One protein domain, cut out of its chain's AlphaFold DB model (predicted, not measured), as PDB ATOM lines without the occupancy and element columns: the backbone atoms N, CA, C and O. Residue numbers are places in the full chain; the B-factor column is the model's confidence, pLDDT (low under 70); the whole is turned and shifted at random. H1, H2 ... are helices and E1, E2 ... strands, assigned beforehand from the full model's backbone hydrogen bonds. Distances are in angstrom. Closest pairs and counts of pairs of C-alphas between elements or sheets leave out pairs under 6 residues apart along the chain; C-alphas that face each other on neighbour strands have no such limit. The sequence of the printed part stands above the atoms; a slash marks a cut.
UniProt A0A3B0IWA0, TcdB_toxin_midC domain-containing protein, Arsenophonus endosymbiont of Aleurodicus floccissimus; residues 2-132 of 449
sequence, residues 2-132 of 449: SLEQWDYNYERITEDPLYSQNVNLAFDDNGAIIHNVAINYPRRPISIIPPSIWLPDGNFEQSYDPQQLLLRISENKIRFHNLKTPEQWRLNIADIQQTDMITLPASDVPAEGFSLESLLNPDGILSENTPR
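AT A GLANCE: This is residues 2 to 132 of the 449 residues of the protein "TcdB_toxin_midC domain-containing protein" of Arsenophonus endosymbiont of Aleurodicus floccissimus (UniProt A0A3B0IWA0). One long, twisted sheet of five strands makes the body of a rod, with the hairpin of E4 and E5 running on past the other strands at one end. The small helix H3 covers part of one face over E2, and at the other end of the rod a loop with H1 and H2 reaches outward, where residues 53 to 58 stick out. The printed part has 131 residues, in the order E1 E2 E3 H1 H2 E4 E5 H3; the sheet's order is E1 - E2 - E3 - E4 - E5, all antiparallel, and the class is mostly strand. The whole is loose, with a radius of gyration of the C-alphas of 19.3 A and spans of 71 by 32 by 22 A.

IN THESE COORDINATES: E5, residues 89 to 105, is 46.0 A long and ends at C-alpha 105 (235.042, 173.456, 232.873). E4, residues 70 to 84, measures 43.4 A, E3, residues 33 to 40, 19.6 A, and E2, residues 18 to 27, 28.1 A. E1, residues 4 to 9, is 16.7 A long and begins at C-alpha 4 (244.476, 193.826, 233.450). H1 is residues 59 to 62, H2 66 to 69 and H3 116 to 120.

HOW THE PARTS SIT: E1, E2 and E3 form a meander, each strand the antiparallel neighbour of the one before; N 7 and O 20 are 2.9 A apart, N 23 and O 37 2.9 A. E3 and E4 pair through N 38 and O 74, 2.9 A, and the hairpin E4 and E5 through N 77 and O 98, 2.9 A. E5 bends by 53 degrees at residue 96. H3 is on the sheet, over E2, at a height over the sheet of 8.7 A; the closest C-alphas, of Val 23 and Leu 116, are 6.4 A apart. H2 only grazes the sheet, with residues 67 to 69, and H1 is not on it. In H3 every O i to N i+4 pair is within hydrogen-bond range; H1 and H2 are too short for one.

THE WHOLE: The C-alphas farthest apart, of Asp 57 and Glu 87, are 71.2 A apart. The printed part has no cut; the link from E3 to H1, 18 residues, is long. No printed residue is under 70 in pLDDT.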
ATOM      1  N   SER A   2     247.790 199.283 236.394       90.00
ATOM      2  CA  SER A   2     247.353 198.251 235.445       90.00
ATOM      3  C   SER A   2     246.113 197.564 236.007       90.00
ATOM      4  O   SER A   2     246.160 197.081 237.137       90.00
ATOM      5  N   LEU A   3     245.012 197.571 235.260       95.38
ATOM      6  CA  LEU A   3     243.782 196.870 235.650       95.38
ATOM      7  C   LEU A   3     243.837 195.405 235.226       95.38
ATOM      8  O   LEU A   3     243.425 194.533 235.979       95.38
ATOM      9  N   GLU A   4     244.410 195.149 234.052       97.06
ATOM     10  CA  GLU A   4     244.476 193.826 233.450       97.06
ATOM     11  C   GLU A   4     245.848 193.596 232.821       97.06
ATOM     12  O   GLU A   4     246.430 194.499 232.214       97.06
ATOM     13  N   GLN A   5     246.359 192.379 232.956       97.19
ATOM     14  CA  GLN A   5     247.555 191.911 232.271       97.19
ATOM     15  C   GLN A   5     247.280 190.530 231.695       97.19
ATOM     16  O   GLN A   5     246.812 189.652 232.412       97.19
ATOM     17  N   TRP A   6     247.600 190.352 230.418       96.75
ATOM     18  CA  TRP A   6     247.535 189.072 229.729       96.75
ATOM     19  C   TRP A   6     248.939 188.576 229.416       96.75
ATOM     20  O   TRP A   6     249.753 189.322 228.869       96.75
ATOM     21  N   ASP A   7     249.180 187.301 229.689       97.12
ATOM     22  CA  ASP A   7     250.432 186.622 229.393       97.12
ATOM     23  C   ASP A   7     250.136 185.421 228.491       97.12
ATOM     24  O   ASP A   7     249.352 184.536 228.835       97.12
ATOM     25  N   TYR A   8     250.765 185.408 227.315       96.62
ATOM     26  CA  TYR A   8     250.649 184.329 226.340       96.62
ATOM     27  C   TYR A   8     252.013 183.676 226.152       96.62
ATOM     28  O   TYR A   8     252.939 184.314 225.643       96.62
ATOM     29  N   ASN A   9     252.127 182.397 226.500       97.12
ATOM     30  CA  ASN A   9     253.299 181.606 226.167       97.12
ATOM     31  C   ASN A   9     253.008 180.689 224.977       97.12
ATOM     32  O   ASN A   9     252.391 179.638 225.119       97.12
ATOM     33  N   TYR A  10     253.461 181.113 223.802       95.06
ATOM     34  CA  TYR A  10     253.314 180.349 222.567       95.06
ATOM     35  C   TYR A  10     254.403 179.292 222.378       95.06
ATOM     36  O   TYR A  10     254.192 178.357 221.620       95.06
ATOM     37  N   GLU A  11     255.607 179.485 222.931       93.31
ATOM     38  CA  GLU A  11     256.799 178.691 222.564       93.31
ATOM     39  C   GLU A  11     256.975 178.506 221.037       93.31
ATOM     40  O   GLU A  11     257.488 177.500 220.549       93.31
ATOM     41  N   ARG A  12     256.558 179.523 220.261       91.50
ATOM     42  CA  ARG A  12     256.530 179.545 218.783       91.50
ATOM     43  C   ARG A  12     255.527 178.575 218.121       91.50
ATOM     44  O   ARG A  12     255.661 178.321 216.927       91.50
ATOM     45  N   ILE A  13     254.516 178.094 218.847       88.75
ATOM     46  CA  ILE A  13     253.398 177.273 218.352       88.75
ATOM     47  C   ILE A  13     252.105 178.094 218.450       88.75
ATOM     48  O   ILE A  13     251.548 178.274 219.529       88.75
ATOM     49  N   THR A  14     251.632 178.637 217.329       91.00
ATOM     50  CA  THR A  14     250.522 179.610 217.278       91.00
ATOM     51  C   THR A  14     249.161 179.037 217.679       91.00
ATOM     52  O   THR A  14     248.289 179.755 218.179       91.00
ATOM     53  N   GLU A  15     248.968 177.741 217.470       90.38
ATOM     54  CA  GLU A  15     247.690 177.062 217.653       90.38
ATOM     55  C   GLU A  15     247.453 176.642 219.109       90.38
ATOM     56  O   GLU A  15     246.294 176.524 219.505       90.38
ATOM     57  N   ASP A  16     248.512 176.500 219.914       92.25
ATOM     58  CA  ASP A  16     248.475 175.896 221.256       92.25
ATOM     59  C   ASP A  16     249.247 176.707 222.325       92.25
ATOM     60  O   ASP A  16     250.170 176.182 222.952       92.25
ATOM     61  N   PRO A  17     248.931 178.002 222.537       94.12
ATOM     62  CA  PRO A  17     249.550 178.768 223.612       94.12
ATOM     63  C   PRO A  17     249.014 178.367 224.989       94.12
ATOM     64  O   PRO A  17     247.837 178.044 225.147       94.12
ATOM     65  N   LEU A  18     249.845 178.553 226.013       96.00
ATOM     66  CA  LEU A  18     249.380 178.757 227.383       96.00
ATOM     67  C   LEU A  18     248.952 180.223 227.538       96.00
ATOM     68  O   LEU A  18     249.711 181.120 227.167       96.00
ATOM     69  N   TYR A  19     247.770 180.481 228.095       93.19
ATOM     70  CA  TYR A  19     247.298 181.839 228.368       93.19
ATOM     71  C   TYR A  19     246.876 181.998 229.828       93.19
ATOM     72  O   TYR A  19     246.169 181.164 230.400       93.19
ATOM     73  N   SER A  20     247.330 183.092 230.432       97.44
ATOM     74  CA  SER A  20     246.947 183.518 231.773       97.44
ATOM     75  C   SER A  20     246.634 185.005 231.799       97.44
ATOM     76  O   SER A  20     247.131 185.772 230.974       97.44
ATOM     77  N   GLN A  21     245.819 185.413 232.762       98.00
ATOM     78  CA  GLN A  21     245.436 186.804 232.943       98.00
ATOM     79  C   GLN A  21     245.425 187.157 234.426       98.00
ATOM     80  O   GLN A  21     244.941 186.387 235.248       98.00
ATOM     81  N   ASN A  22     245.921 188.339 234.766       98.12
ATOM     82  CA  ASN A  22     245.760 188.934 236.085       98.12
ATOM     83  C   ASN A  22     244.813 190.128 235.974       98.12
ATOM     84  O   ASN A  22     245.028 190.997 235.127       98.12
ATOM     85  N   VAL A  23     243.787 190.179 236.826       98.31
ATOM     86  CA  VAL A  23     242.808 191.274 236.865       98.31
ATOM     87  C   VAL A  23     242.705 191.833 238.277       98.31
ATOM     88  O   VAL A  23     242.380 191.114 239.221       98.31
ATOM     89  N   ASN A  24     242.959 193.131 238.421       98.00
ATOM     90  CA  ASN A  24     242.802 193.864 239.672       98.00
ATOM     91  C   ASN A  24     241.378 194.423 239.749       98.00
ATOM     92  O   ASN A  24     241.031 195.348 239.017       98.00
ATOM     93  N   LEU A  25     240.563 193.841 240.626       97.56
ATOM     94  CA  LEU A  25     239.123 194.086 240.710       97.56
ATOM     95  C   LEU A  25     238.793 195.325 241.542       97.56
ATOM     96  O   LEU A  25     237.894 196.085 241.189       97.56
ATOM     97  N   ALA A  26     239.522 195.537 242.639       97.12
ATOM     98  CA  ALA A  26     239.303 196.678 243.516       97.12
ATOM     99  C   ALA A  26     240.598 197.184 244.154       97.12
ATOM    100  O   ALA A  26     241.541 196.430 244.420       97.12
ATOM    101  N   PHE A  27     240.586 198.482 244.449       97.44
ATOM    102  CA  PHE A  27     241.655 199.197 245.128       97.44
ATOM    103  C   PHE A  27     241.089 199.942 246.336       97.44
ATOM    104  O   PHE A  27     239.923 200.338 246.322       97.44
ATOM    105  N   ASP A  28     241.905 200.148 247.365       95.94
ATOM    106  CA  ASP A  28     241.567 201.076 248.441       95.94
ATOM    107  C   ASP A  28     241.722 202.546 247.992       95.94
ATOM    108  O   ASP A  28     242.226 202.844 246.905       95.94
ATOM    109  N   ASP A  29     241.337 203.486 248.859       94.88
ATOM    110  CA  ASP A  29     241.433 204.934 248.604       94.88
ATOM    111  C   ASP A  29     242.870 205.436 248.348       94.88
ATOM    112  O   ASP A  29     243.069 206.592 247.961       94.88
ATOM    113  N   ASN A  30     243.884 204.602 248.595       94.38
ATOM    114  CA  ASN A  30     245.296 204.918 248.413       94.38
ATOM    115  C   ASN A  30     245.913 204.201 247.200       94.38
ATOM    116  O   ASN A  30     247.097 204.397 246.910       94.38
ATOM    117  N   GLY A  31     245.125 203.407 246.470       95.19
ATOM    118  CA  GLY A  31     245.563 202.688 245.281       95.19
ATOM    119  C   GLY A  31     246.199 201.323 245.549       95.19
ATOM    120  O   GLY A  31     246.796 200.754 244.634       95.19
ATOM    121  N   ALA A  32     246.103 200.788 246.767       96.81
ATOM    122  CA  ALA A  32     246.521 199.420 247.051       96.81
ATOM    123  C   ALA A  32     245.469 198.425 246.562       96.81
ATOM    124  O   ALA A  32     244.275 198.642 246.748       96.81
ATOM    125  N   ILE A  33     245.908 197.329 245.946       97.56
ATOM    126  CA  ILE A  33     245.023 196.264 245.460       97.56
ATOM    127  C   ILE A  33     244.447 195.515 246.663       97.56
ATOM    128  O   ILE A  33     245.203 194.948 247.446       97.56
ATOM    129  N   ILE A  34     243.120 195.492 246.790       97.94
ATOM    130  CA  ILE A  34     242.408 194.799 247.883       97.94
ATOM    131  C   ILE A  34     241.611 193.587 247.398       97.94
ATOM    132  O   ILE A  34     241.174 192.765 248.200       97.94
ATOM    133  N   HIS A  35     241.425 193.462 246.085       97.88
ATOM    134  CA  HIS A  35     240.758 192.325 245.464       97.88
ATOM    135  C   HIS A  35     241.310 192.131 244.058       97.88
ATOM    136  O   HIS A  35     241.253 193.049 243.237       97.88
ATOM    137  N   ASN A  36     241.856 190.955 243.772       98.12
ATOM    138  CA  ASN A  36     242.327 190.596 242.440       98.12
ATOM    139  C   ASN A  36     242.114 189.113 242.155       98.12
ATOM    140  O   ASN A  36     241.939 188.300 243.062       98.12
ATOM    141  N   VAL A  37     242.160 188.771 240.874       98.25
ATOM    142  CA  VAL A  37     242.122 187.391 240.405       98.25
ATOM    143  C   VAL A  37     243.289 187.094 239.476       98.25
ATOM    144  O   VAL A  37     243.655 187.920 238.638       98.25
ATOM    145  N   ALA A  38     243.845 185.895 239.615       98.31
ATOM    146  CA  ALA A  38     244.749 185.294 238.645       98.31
ATOM    147  C   ALA A  38     244.015 184.150 237.941       98.31
ATOM    148  O   ALA A  38     243.503 183.240 238.588       98.31
ATOM    149  N   ILE A  39     243.933 184.219 236.619       98.31
ATOM    150  CA  ILE A  39     243.160 183.319 235.769       98.31
ATOM    151  C   ILE A  39     244.138 182.495 234.940       98.31
ATOM    152  O   ILE A  39     244.911 183.038 234.148       98.31
ATOM    153  N   ASN A  40     244.083 181.178 235.091       98.06
ATOM    154  CA  ASN A  40     244.736 180.218 234.215       98.06
ATOM    155  C   ASN A  40     243.668 179.566 233.352       98.06
ATOM    156  O   ASN A  40     242.783 178.856 233.842       98.06
ATOM    157  N   TYR A  41     243.745 179.834 232.059       97.75
ATOM    158  CA  TYR A  41     242.764 179.329 231.127       97.75
ATOM    159  C   TYR A  41     243.049 177.875 230.731       97.75
ATOM    160  O   TYR A  41     244.205 177.440 230.751       97.75
ATOM    161  N   PRO A  42     242.007 177.122 230.340       97.00
ATOM    162  CA  PRO A  42     242.175 175.769 229.840       97.00
ATOM    163  C   PRO A  42     242.939 175.766 228.513       97.00
ATOM    164  O   PRO A  42     242.827 176.694 227.717       97.00
ATOM    165  N   ARG A  43     243.658 174.683 228.231       95.69
ATOM    166  CA  ARG A  43     244.227 174.402 226.915       95.69
ATOM    167  C   ARG A  43     243.113 174.309 225.876       95.69
ATOM    168  O   ARG A  43     242.009 173.824 226.140       95.69
ATOM    169  N   ARG A  44     243.433 174.744 224.663       92.75
ATOM    170  CA  ARG A  44     242.554 174.623 223.502       92.75
ATOM    171  C   ARG A  44     242.212 173.153 223.203       92.75
ATOM    172  O   ARG A  44     243.032 172.274 223.454       92.75
ATOM    173  N   PRO A  45     241.022 172.864 222.647       88.88
ATOM    174  CA  PRO A  45     240.660 171.503 222.265       88.88
ATOM    175  C   PRO A  45     241.639 170.891 221.253       88.88
ATOM    176  O   PRO A  45     242.026 171.542 220.285       88.88
ATOM    177  N   ILE A  46     241.938 169.598 221.404       88.62
ATOM    178  CA  ILE A  46     242.809 168.862 220.471       88.62
ATOM    179  C   ILE A  46     242.329 168.916 219.015       88.62
ATOM    180  O   ILE A  46     243.132 168.859 218.094       88.62
ATOM    181  N   SER A  47     241.021 169.086 218.793       84.69
ATOM    182  CA  SER A  47     240.413 169.152 217.461       84.69
ATOM    183  C   SER A  47     240.822 170.374 216.633       84.69
ATOM    184  O   SER A  47     240.607 170.362 215.422       84.69
ATOM    185  N   ILE A  48     241.380 171.417 217.256       83.50
ATOM    186  CA  ILE A  48     241.794 172.647 216.565       83.50
ATOM    187  C   ILE A  48     243.314 172.797 216.442       83.50
ATOM    188  O   ILE A  48     243.771 173.720 215.768       83.50
ATOM    189  N   ILE A  49     244.094 171.901 217.052       83.38
ATOM    190  CA  ILE A  49     245.558 171.960 217.040       83.38
ATOM    191  C   ILE A  49     246.091 170.891 216.077       83.38
ATOM    192  O   ILE A  49     245.774 169.710 216.241       83.38
ATOM    193  N   PRO A  50     246.889 171.264 215.061       83.00
ATOM    194  CA  PRO A  50     247.480 170.293 214.153       83.00
ATOM    195  C   PRO A  50     248.491 169.407 214.903       83.00
ATOM    196  O   PRO A  50     249.263 169.922 215.715       83.00
ATOM    197  N   PRO A  51     248.545 168.091 214.618       80.50
ATOM    198  CA  PRO A  51     249.544 167.214 215.216       80.50
ATOM    199  C   PRO A  51     250.967 167.695 214.931       80.50
ATOM    200  O   PRO A  51     251.287 168.132 213.821       80.50
ATOM    201  N   SER A  52     251.843 167.581 215.927       78.75
ATOM    202  CA  SER A  52     253.254 167.913 215.740       78.75
ATOM    203  C   SER A  52     253.928 166.894 214.825       78.75
ATOM    204  O   SER A  52     253.970 165.708 215.135       78.75
ATOM    205  N   ILE A  53     254.532 167.372 213.735       79.06
ATOM    206  CA  ILE A  53     255.316 166.540 212.806       79.06
ATOM    207  C   ILE A  53     256.704 166.159 213.349       79.06
ATOM    208  O   ILE A  53     257.409 165.365 212.734       79.06
ATOM    209  N   TRP A  54     257.123 166.764 214.467       83.00
ATOM    210  CA  TRP A  54     258.439 166.550 215.082       83.00
ATOM    211  C   TRP A  54     258.400 165.562 216.248       83.00
ATOM    212  O   TRP A  54     259.452 165.182 216.764       83.00
ATOM    213  N   LEU A  55     257.201 165.176 216.687       86.31
ATOM    214  CA  LEU A  55     257.012 164.211 217.758       86.31
ATOM    215  C   LEU A  55     256.776 162.810 217.175       86.31
ATOM    216  O   LEU A  55     256.177 162.692 216.108       86.31
ATOM    217  N   PRO A  56     257.221 161.747 217.868       90.50
ATOM    218  CA  PRO A  56     256.804 160.385 217.559       90.50
ATOM    219  C   PRO A  56     255.277 160.232 217.547       90.50
ATOM    220  O   PRO A  56     254.575 160.914 218.300       90.50
ATOM    221  N   ASP A  57     254.783 159.294 216.738       88.31
ATOM    222  CA  ASP A  57     253.358 158.970 216.651       88.31
ATOM    223  C   ASP A  57     252.761 158.690 218.043       88.31
ATOM    224  O   ASP A  57     253.310 157.911 218.825       88.31
ATOM    225  N   GLY A  58     251.626 159.323 218.355       86.19
ATOM    226  CA  GLY A  58     250.918 159.176 219.630       86.19
ATOM    227  C   GLY A  58     251.364 160.132 220.745       86.19
ATOM    228  O   GLY A  58     250.610 160.342 221.695       86.19
ATOM    229  N   ASN A  59     252.548 160.753 220.652       89.31
ATOM    230  CA  ASN A  59     253.028 161.673 221.694       89.31
ATOM    231  C   ASN A  59     252.211 162.970 221.752       89.31
ATOM    232  O   ASN A  59     252.084 163.570 222.819       89.31
ATOM    233  N   PHE A  60     251.672 163.424 220.618       88.94
ATOM    234  CA  PHE A  60     250.832 164.617 220.584       88.94
ATOM    235  C   PHE A  60     249.536 164.394 221.372       88.94
ATOM    236  O   PHE A  60     249.200 165.197 222.240       88.94
ATOM    237  N   GLU A  61     248.860 163.269 221.148       90.19
ATOM    238  CA  GLU A  61     247.646 162.877 221.864       90.19
ATOM    239  C   GLU A  61     247.926 162.658 223.354       90.19
ATOM    240  O   GLU A  61     247.163 163.119 224.198       90.19
ATOM    241  N   GLN A  62     249.057 162.029 223.688       92.19
ATOM    242  CA  GLN A  62     249.490 161.828 225.075       92.19
ATOM    243  C   GLN A  62     249.906 163.122 225.790       92.19
ATOM    244  O   GLN A  62     250.040 163.121 227.011       92.19
ATOM    245  N   SER A  63     250.094 164.231 225.066       91.56
ATOM    246  CA  SER A  63     250.339 165.536 225.691       91.56
ATOM    247  C   SER A  63     249.086 166.129 226.343       91.56
ATOM    248  O   SER A  63     249.209 167.070 227.128       91.56
ATOM    249  N   TYR A  64     247.891 165.629 226.000       93.19
ATOM    250  CA  TYR A  64     246.623 166.100 226.552       93.19
ATOM    251  C   TYR A  64     246.292 165.386 227.853       93.19
ATOM    252  O   TYR A  64     246.182 164.163 227.901       93.19
ATOM    253  N   ASP A  65     246.049 166.181 228.890       95.94
ATOM    254  CA  ASP A  65     245.616 165.708 230.200       95.94
ATOM    255  C   ASP A  65     244.323 166.434 230.608       95.94
ATOM    256  O   ASP A  65     244.219 167.646 230.387       95.94
ATOM    257  N   PRO A  66     243.338 165.749 231.224       95.50
ATOM    258  CA  PRO A  66     242.113 166.389 231.705       95.50
ATOM    259  C   PRO A  66     242.347 167.621 232.591       95.50
ATOM    260  O   PRO A  66     241.545 168.552 232.561       95.50
ATOM    261  N   GLN A  67     243.454 167.679 233.339       96.56
ATOM    262  CA  GLN A  67     243.803 168.823 234.189       96.56
ATOM    263  C   GLN A  67     244.069 170.107 233.400       96.56
ATOM    264  O   GLN A  67     243.902 171.195 233.956       96.56
ATOM    265  N   GLN A  68     244.476 169.990 232.133       96.38
ATOM    266  CA  GLN A  68     244.710 171.121 231.235       96.38
ATOM    267  C   GLN A  68     243.397 171.722 230.729       96.38
ATOM    268  O   GLN A  68     243.401 172.841 230.243       96.38
ATOM    269  N   LEU A  69     242.275 171.005 230.819       95.12
ATOM    270  CA  LEU A  69     240.984 171.416 230.253       95.12
ATOM    271  C   LEU A  69     240.093 172.158 231.261       95.12
ATOM    272  O   LEU A  69     238.900 172.359 231.017       95.12
ATOM    273  N   LEU A  70     240.665 172.550 232.398       96.50
ATOM    274  CA  LEU A  70     239.978 173.249 233.476       96.50
ATOM    275  C   LEU A  70     240.393 174.718 233.502       96.50
ATOM    276  O   LEU A  70     241.580 175.038 233.476       96.50
ATOM    277  N   LEU A  71     239.402 175.600 233.598       97.12
ATOM    278  CA  LEU A  71     239.594 176.990 233.978       97.12
ATOM    279  C   LEU A  71     239.897 177.042 235.477       97.12
ATOM    280  O   LEU A  71     239.154 176.470 236.277       97.12
ATOM    281  N   ARG A  72     240.970 177.738 235.855       97.75
ATOM    282  CA  ARG A  72     241.353 177.935 237.257       97.75
ATOM    283  C   ARG A  72     241.466 179.420 237.549       97.75
ATOM    284  O   ARG A  72     242.184 180.130 236.851       97.75
ATOM    285  N   ILE A  73     240.769 179.881 238.578       98.12
ATOM    286  CA  ILE A  73     240.821 181.268 239.032       98.12
ATOM    287  C   ILE A  73     241.242 181.268 240.498       98.12
ATOM    288  O   ILE A  73     240.554 180.691 241.334       98.12
ATOM    289  N   SER A  74     242.358 181.921 240.801       98.25
ATOM    290  CA  SER A  74     242.767 182.242 242.165       98.25
ATOM    291  C   SER A  74     242.241 183.630 242.512       98.25
ATOM    292  O   SER A  74     242.710 184.625 241.962       98.25
ATOM    293  N   GLU A  75     241.251 183.695 243.394       98.06
ATOM    294  CA  GLU A  75     240.687 184.929 243.935       98.06
ATOM    295  C   GLU A  75     241.424 185.303 245.220       98.06
ATOM    296  O   GLU A  75     241.525 184.499 246.142       98.06
ATOM    297  N   ASN A  76     241.933 186.529 245.290       98.12
ATOM    298  CA  ASN A  76     242.692 187.026 246.427       98.12
ATOM    299  C   ASN A  76     242.025 188.285 246.975       98.12
ATOM    300  O   ASN A  76     241.760 189.234 246.232       98.12
ATOM    301  N   LYS A  77     241.768 188.299 248.284       98.12
ATOM    302  CA  LYS A  77     241.240 189.451 249.023       98.12
ATOM    303  C   LYS A  77     242.238 189.867 250.085       98.12
ATOM    304  O   LYS A  77     242.761 189.021 250.806       98.12
ATOM    305  N   ILE A  78     242.502 191.164 250.174       98.31
ATOM    306  CA  ILE A  78     243.540 191.734 251.029       98.31
ATOM    307  C   ILE A  78     242.973 192.965 251.732       98.31
ATOM    308  O   ILE A  78     242.236 193.753 251.145       98.31
ATOM    309  N   ARG A  79     243.338 193.152 252.998       98.00
ATOM    310  CA  ARG A  79     243.109 194.391 253.745       98.00
ATOM    311  C   ARG A  79     244.446 194.920 254.242       98.00
ATOM    312  O   ARG A  79     245.331 194.147 254.609       98.00
ATOM    313  N   PHE A  80     244.549 196.240 254.304       98.19
ATOM    314  CA  PHE A  80     245.687 196.946 254.875       98.19
ATOM    315  C   PHE A  80     245.230 197.869 256.002       98.19
ATOM    316  O   PHE A  80     244.124 198.416 255.965       98.19
ATOM    317  N   HIS A  81     246.115 198.115 256.962       97.62
ATOM    318  CA  HIS A  81     246.030 199.286 257.818       97.62
ATOM    319  C   HIS A  81     246.681 200.486 257.119       97.62
ATOM    320  O   HIS A  81     247.786 200.398 256.577       97.62
ATOM    321  N   ASN A  82     246.002 201.629 257.179       97.19
ATOM    322  CA  ASN A  82     246.473 202.890 256.619       97.19
ATOM    323  C   ASN A  82     246.469 203.961 257.712       97.19
ATOM    324  O   ASN A  82     245.409 204.386 258.174       97.19
ATOM    325  N   LEU A  83     247.654 204.413 258.116       96.25
ATOM    326  CA  LEU A  83     247.822 205.525 259.046       96.25
ATOM    327  C   LEU A  83     247.853 206.821 258.243       96.25
ATOM    328  O   LEU A  83     248.840 207.123 257.569       96.25
ATOM    329  N   LYS A  84     246.735 207.550 258.289       94.31
ATOM    330  CA  LYS A  84     246.480 208.754 257.492       94.31
ATOM    331  C   LYS A  84     246.055 209.914 258.390       94.31
ATOM    332  O   LYS A  84     244.895 210.319 258.406       94.31
ATOM    333  N   THR A  85     247.002 210.431 259.163       93.62
ATOM    334  CA  THR A  85     246.821 211.616 260.017       93.62
ATOM    335  C   THR A  85     247.804 212.713 259.594       93.62
ATOM    336  O   THR A  85     248.773 212.412 258.893       93.62
ATOM    337  N   PRO A  86     247.593 213.987 259.970       94.38
ATOM    338  CA  PRO A  86     248.570 215.043 259.695       94.38
ATOM    339  C   PRO A  86     249.969 214.746 260.264       94.38
ATOM    340  O   PRO A  86     250.969 215.153 259.677       94.38
ATOM    341  N   GLU A  87     250.044 214.021 261.381       94.62
ATOM    342  CA  GLU A  87     251.284 213.690 262.087       94.62
ATOM    343  C   GLU A  87     251.912 212.363 261.632       94.62
ATOM    344  O   GLU A  87     253.112 212.155 261.814       94.62
ATOM    345  N   GLN A  88     251.122 211.451 261.060       94.38
ATOM    346  CA  GLN A  88     251.566 210.114 260.661       94.38
ATOM    347  C   GLN A  88     251.023 209.744 259.282       94.38
ATOM    348  O   GLN A  88     249.810 209.672 259.079       94.38
ATOM    349  N   TRP A  89     251.940 209.425 258.366       96.25
ATOM    350  CA  TRP A  89     251.620 208.947 257.025       96.25
ATOM    351  C   TRP A  89     252.355 207.640 256.727       96.25
ATOM    352  O   TRP A  89     253.510 207.639 256.297       96.25
ATOM    353  N   ARG A  90     251.683 206.511 256.969       97.00
ATOM    354  CA  ARG A  90     252.185 205.174 256.631       97.00
ATOM    355  C   ARG A  90     251.041 204.337 256.078       97.00
ATOM    356  O   ARG A  90     250.111 203.989 256.797       97.00
ATOM    357  N   LEU A  91     251.117 204.047 254.788       96.94
ATOM    358  CA  LEU A  91     250.084 203.333 254.043       96.94
ATOM    359  C   LEU A  91     250.495 201.880 253.816       96.94
ATOM    360  O   LEU A  91     251.680 201.549 253.902       96.94
ATOM    361  N   ASN A  92     249.519 201.046 253.473       96.56
ATOM    362  CA  ASN A  92     249.711 199.670 253.018       96.56
ATOM    363  C   ASN A  92     250.434 198.788 254.048       96.56
ATOM    364  O   ASN A  92     251.239 197.927 253.689       96.56
ATOM    365  N   ILE A  93     250.171 199.005 255.342       98.12
ATOM    366  CA  ILE A  93     250.643 198.090 256.383       98.12
ATOM    367  C   ILE A  93     249.782 196.830 256.277       98.12
ATOM    368  O   ILE A  93     248.561 196.916 256.377       98.12
ATOM    369  N   ALA A  94     250.401 195.682 256.013       97.88
ATOM    370  CA  ALA A  94     249.690 194.417 255.836       97.88
ATOM    371  C   ALA A  94     248.815 194.077 257.059       97.88
ATOM    372  O   ALA A  94     249.161 194.405 258.185       97.88
ATOM    373  N   ASP A  95     247.667 193.445 256.839       98.31
ATOM    374  CA  ASP A  95     246.755 193.062 257.923       98.31
ATOM    375  C   ASP A  95     246.259 191.638 257.704       98.31
ATOM    376  O   ASP A  95     246.798 190.699 258.288       98.31
ATOM    377  N   ILE A  96     245.298 191.469 256.794       98.38
ATOM    378  CA  ILE A  96     244.702 190.176 256.463       98.38
ATOM    379  C   ILE A  96     244.744 189.929 254.965       98.38
ATOM    380  O   ILE A  96     244.571 190.851 254.167       98.38
ATOM    381  N   GLN A  97     244.910 188.667 254.593       98.44
ATOM    382  CA  GLN A  97     244.705 188.194 253.231       98.44
ATOM    383  C   GLN A  97     244.031 186.825 253.243       98.44
ATOM    384  O   GLN A  97     244.238 186.038 254.168       98.44
ATOM    385  N   GLN A  98     243.241 186.548 252.214       98.19
ATOM    386  CA  GLN A  98     242.614 185.255 251.969       98.19
ATOM    387  C   GLN A  98     242.671 184.939 250.481       98.19
ATOM    388  O   GLN A  98     242.437 185.820 249.649       98.19
ATOM    389  N   THR A  99     242.944 183.674 250.181       98.12
ATOM    390  CA  THR A  99     242.930 183.139 248.826       98.12
ATOM    391  C   THR A  99     241.878 182.048 248.721       98.12
ATOM    392  O   THR A  99     241.788 181.149 249.558       98.12
ATOM    393  N   ASP A 100     241.113 182.112 247.647       97.00
ATOM    394  CA  ASP A 100     240.133 181.120 247.249       97.00
ATOM    395  C   ASP A 100     240.435 180.653 245.823       97.00
ATOM    396  O   ASP A 100     240.967 181.402 245.002       97.00
ATOM    397  N   MET A 101     240.085 179.410 245.516       97.06
ATOM    398  CA  MET A 101     240.242 178.812 244.196       97.06
ATOM    399  C   MET A 101     238.877 178.494 243.600       97.06
ATOM    400  O   MET A 101     237.983 177.970 244.263       97.06
ATOM    401  N   ILE A 102     238.719 178.791 242.319       96.94
ATOM    402  CA  ILE A 102     237.546 178.442 241.526       96.94
ATOM    403  C   ILE A 102     238.039 177.566 240.382       96.94
ATOM    404  O   ILE A 102     238.882 177.991 239.590       96.94
ATOM    405  N   THR A 103     237.505 176.351 240.294       96.75
ATOM    406  CA  THR A 103     237.803 175.411 239.211       96.75
ATOM    407  C   THR A 103     236.533 175.139 238.423       96.75
ATOM    408  O   THR A 103     235.528 174.714 238.991       96.75
ATOM    409  N   LEU A 104     236.574 175.387 237.117       95.38
ATOM    410  CA  LEU A 104     235.418 175.295 236.228       95.38
ATOM    411  C   LEU A 104     235.784 174.594 234.914       95.38
ATOM    412  O   LEU A 104     236.954 174.583 234.520       95.38
ATOM    413  N   PRO A 105     234.816 173.989 234.210       94.56
ATOM    414  CA  PRO A 105     235.042 173.456 232.873       94.56
ATOM    415  C   PRO A 105     235.359 174.561 231.854       94.56
ATOM    416  O   PRO A 105     234.930 175.706 231.980       94.56
ATOM    417  N   ALA A 106     236.038 174.188 230.768       92.94
ATOM    418  CA  ALA A 106     236.342 175.103 229.666       92.94
ATOM    419  C   ALA A 106     235.108 175.749 229.005       92.94
ATOM    420  O   ALA A 106     235.240 176.788 228.365       92.94
ATOM    421  N   SER A 107     233.917 175.159 229.159       92.94
ATOM    422  CA  SER A 107     232.657 175.726 228.658       92.94
ATOM    423  C   SER A 107     232.259 177.039 229.333       92.94
ATOM    424  O   SER A 107     231.471 177.781 228.754       92.94
ATOM    425  N   ASP A 108     232.796 177.322 230.522       92.81
ATOM    426  CA  ASP A 108     232.507 178.548 231.273       92.81
ATOM    427  C   ASP A 108     233.433 179.713 230.889       92.81
ATOM    428  O   ASP A 108     233.292 180.820 231.409       92.81
ATOM    429  N   VAL A 109     234.379 179.491 229.968       93.50
ATOM    430  CA  VAL A 109     235.226 180.553 229.415       93.50
ATOM    431  C   VAL A 109     234.433 181.332 228.356       93.50
ATOM    432  O   VAL A 109     234.017 180.739 227.357       93.50
ATOM    433  N   PRO A 110     234.242 182.657 228.510       93.00
ATOM    434  CA  PRO A 110     233.618 183.476 227.476       93.00
ATOM    435  C   PRO A 110     234.445 183.474 226.186       93.00
ATOM    436  O   PRO A 110     235.672 183.406 226.231       93.00
ATOM    437  N   ALA A 111     233.789 183.617 225.031       89.69
ATOM    438  CA  ALA A 111     234.463 183.577 223.727       89.69
ATOM    439  C   ALA A 111     235.590 184.620 223.579       89.69
ATOM    440  O   ALA A 111     236.614 184.330 222.969       89.69
ATOM    441  N   GLU A 112     235.411 185.803 224.171       90.38
ATOM    442  CA  GLU A 112     236.380 186.910 224.151       90.38
ATOM    443  C   GLU A 112     237.350 186.886 225.353       90.38
ATOM    444  O   GLU A 112     238.185 187.776 225.498       90.38
ATOM    445  N   GLY A 113     237.245 185.883 226.233       91.81
ATOM    446  CA  GLY A 113     237.924 185.856 227.530       91.81
ATOM    447  C   GLY A 113     237.226 186.700 228.601       91.81
ATOM    448  O   GLY A 113     236.118 187.204 228.407       91.81
ATOM    449  N   PHE A 114     237.860 186.820 229.767       95.88
ATOM    450  CA  PHE A 114     237.365 187.653 230.861       95.88
ATOM    451  C   PHE A 114     237.879 189.092 230.734       95.88
ATOM    452  O   PHE A 114     239.031 189.321 230.376       95.88
ATOM    453  N   SER A 115     237.032 190.059 231.080       95.81
ATOM    454  CA  SER A 115     237.405 191.456 231.350       95.81
ATOM    455  C   SER A 115     237.074 191.829 232.794       95.81
ATOM    456  O   SER A 115     236.286 191.137 233.453       95.81
ATOM    457  N   LEU A 116     237.605 192.954 233.270       96.56
ATOM    458  CA  LEU A 116     237.246 193.540 234.559       96.56
ATOM    459  C   LEU A 116     235.723 193.642 234.741       96.56
ATOM    460  O   LEU A 116     235.193 193.195 235.756       96.56
ATOM    461  N   GLU A 117     235.001 194.169 233.753       95.81
ATOM    462  CA  GLU A 117     233.545 194.340 233.820       95.81
ATOM    463  C   GLU A 117     232.812 193.001 233.922       95.81
ATOM    464  O   GLU A 117     231.841 192.885 234.670       95.81
ATOM    465  N   SER A 118     233.282 191.979 233.200       95.19
ATOM    466  CA  SER A 118     232.680 190.642 233.256       95.19
ATOM    467  C   SER A 118     232.838 189.989 234.633       95.19
ATOM    468  O   SER A 118     231.935 189.295 235.098       95.19
ATOM    469  N   LEU A 119     233.966 190.249 235.301       96.31
ATOM    470  CA  LEU A 119     234.302 189.703 236.614       96.31
ATOM    471  C   LEU A 119     233.619 190.474 237.750       96.31
ATOM    472  O   LEU A 119     233.298 189.878 238.773       96.31
ATOM    473  N   LEU A 120     233.360 191.773 237.562       95.44
ATOM    474  CA  LEU A 120     232.606 192.611 238.502       95.44
ATOM    475  C   LEU A 120     231.084 192.437 238.401       95.44
ATOM    476  O   LEU A 120     230.356 192.980 239.232       95.44
ATOM    477  N   ASN A 121     230.586 191.711 237.398       93.94
ATOM    478  CA  ASN A 121     229.160 191.433 237.274       93.94
ATOM    479  C   ASN A 121     228.670 190.615 238.494       93.94
ATOM    480  O   ASN A 121     229.173 189.506 238.697       93.94
ATOM    481  N   PRO A 122     227.681 191.100 239.277       88.81
ATOM    482  CA  PRO A 122     227.171 190.390 240.455       88.81
ATOM    483  C   PRO A 122     226.629 188.989 240.158       88.81
ATOM    484  O   PRO A 122     226.733 188.108 241.005       88.81
ATOM    485  N   ASP A 123     226.104 188.776 238.948       89.56
ATOM    486  CA  ASP A 123     225.593 187.484 238.474       89.56
ATOM    487  C   ASP A 123     226.646 186.697 237.661       89.56
ATOM    488  O   ASP A 123     226.329 185.719 236.984       89.56
ATOM    489  N   GLY A 124     227.903 187.153 237.672       91.00
ATOM    490  CA  GLY A 124     229.014 186.580 236.919       91.00
ATOM    491  C   GLY A 124     229.729 185.427 237.630       91.00
ATOM    492  O   GLY A 124     229.298 184.900 238.657       91.00
ATOM    493  N   ILE A 125     230.893 185.048 237.093       92.06
ATOM    494  CA  ILE A 125     231.662 183.894 237.586       92.06
ATOM    495  C   ILE A 125     232.192 184.090 239.015       92.06
ATOM    496  O   ILE A 125     232.343 183.128 239.772       92.06
ATOM    497  N   LEU A 126     232.403 185.343 239.422       93.31
ATOM    498  CA  LEU A 126     232.814 185.708 240.777       93.31
ATOM    499  C   LEU A 126     231.636 185.984 241.729       93.31
ATOM    500  O   LEU A 126     231.875 186.388 242.864       93.31
ATOM    501  N   SER A 127     230.387 185.710 241.322       89.69
ATOM    502  CA  SER A 127     229.209 185.874 242.191       89.69
ATOM    503  C   SER A 127     229.347 185.122 243.521       89.69
ATOM    504  O   SER A 127     230.040 184.109 243.609       89.69
ATOM    505  N   GLU A 128     228.648 185.573 244.563       83.25
ATOM    506  CA  GLU A 128     228.667 184.913 245.881       83.25
ATOM    507  C   GLU A 128     228.174 183.455 245.843       83.25
ATOM    508  O   GLU A 128     228.507 182.674 246.729       83.25
ATOM    509  N   ASN A 129     227.416 183.085 244.805       81.50
ATOM    510  CA  ASN A 129     226.839 181.751 244.641       81.50
ATOM    511  C   ASN A 129     227.766 180.761 243.934       81.50
ATOM    512  O   ASN A 129     227.532 179.552 244.003       81.50
ATOM    513  N   THR A 130     228.781 181.237 243.214       88.88
ATOM    514  CA  THR A 130     229.729 180.327 242.574       88.88
ATOM    515  C   THR A 130     230.529 179.632 243.687       88.88
ATOM    516  O   THR A 130     231.002 180.315 244.589       88.88
ATOM    517  N   PRO A 131     230.700 178.298 243.677       89.44
ATOM    518  CA  PRO A 131     231.497 177.605 244.690       89.44
ATOM    519  C   PRO A 131     232.965 178.044 244.674       89.44
ATOM    520  O   PRO A 131     233.503 178.426 243.632       89.44
ATOM    521  N   ARG A 132     233.612 178.009 245.839       91.81
ATOM    522  CA  ARG A 132     235.049 178.250 245.995       91.81
ATOM    523  C   ARG A 132     235.640 177.163 246.866       91.81
ATOM    524  O   ARG A 132     235.013 176.720 247.825       91.81
TER     525      ARG A 132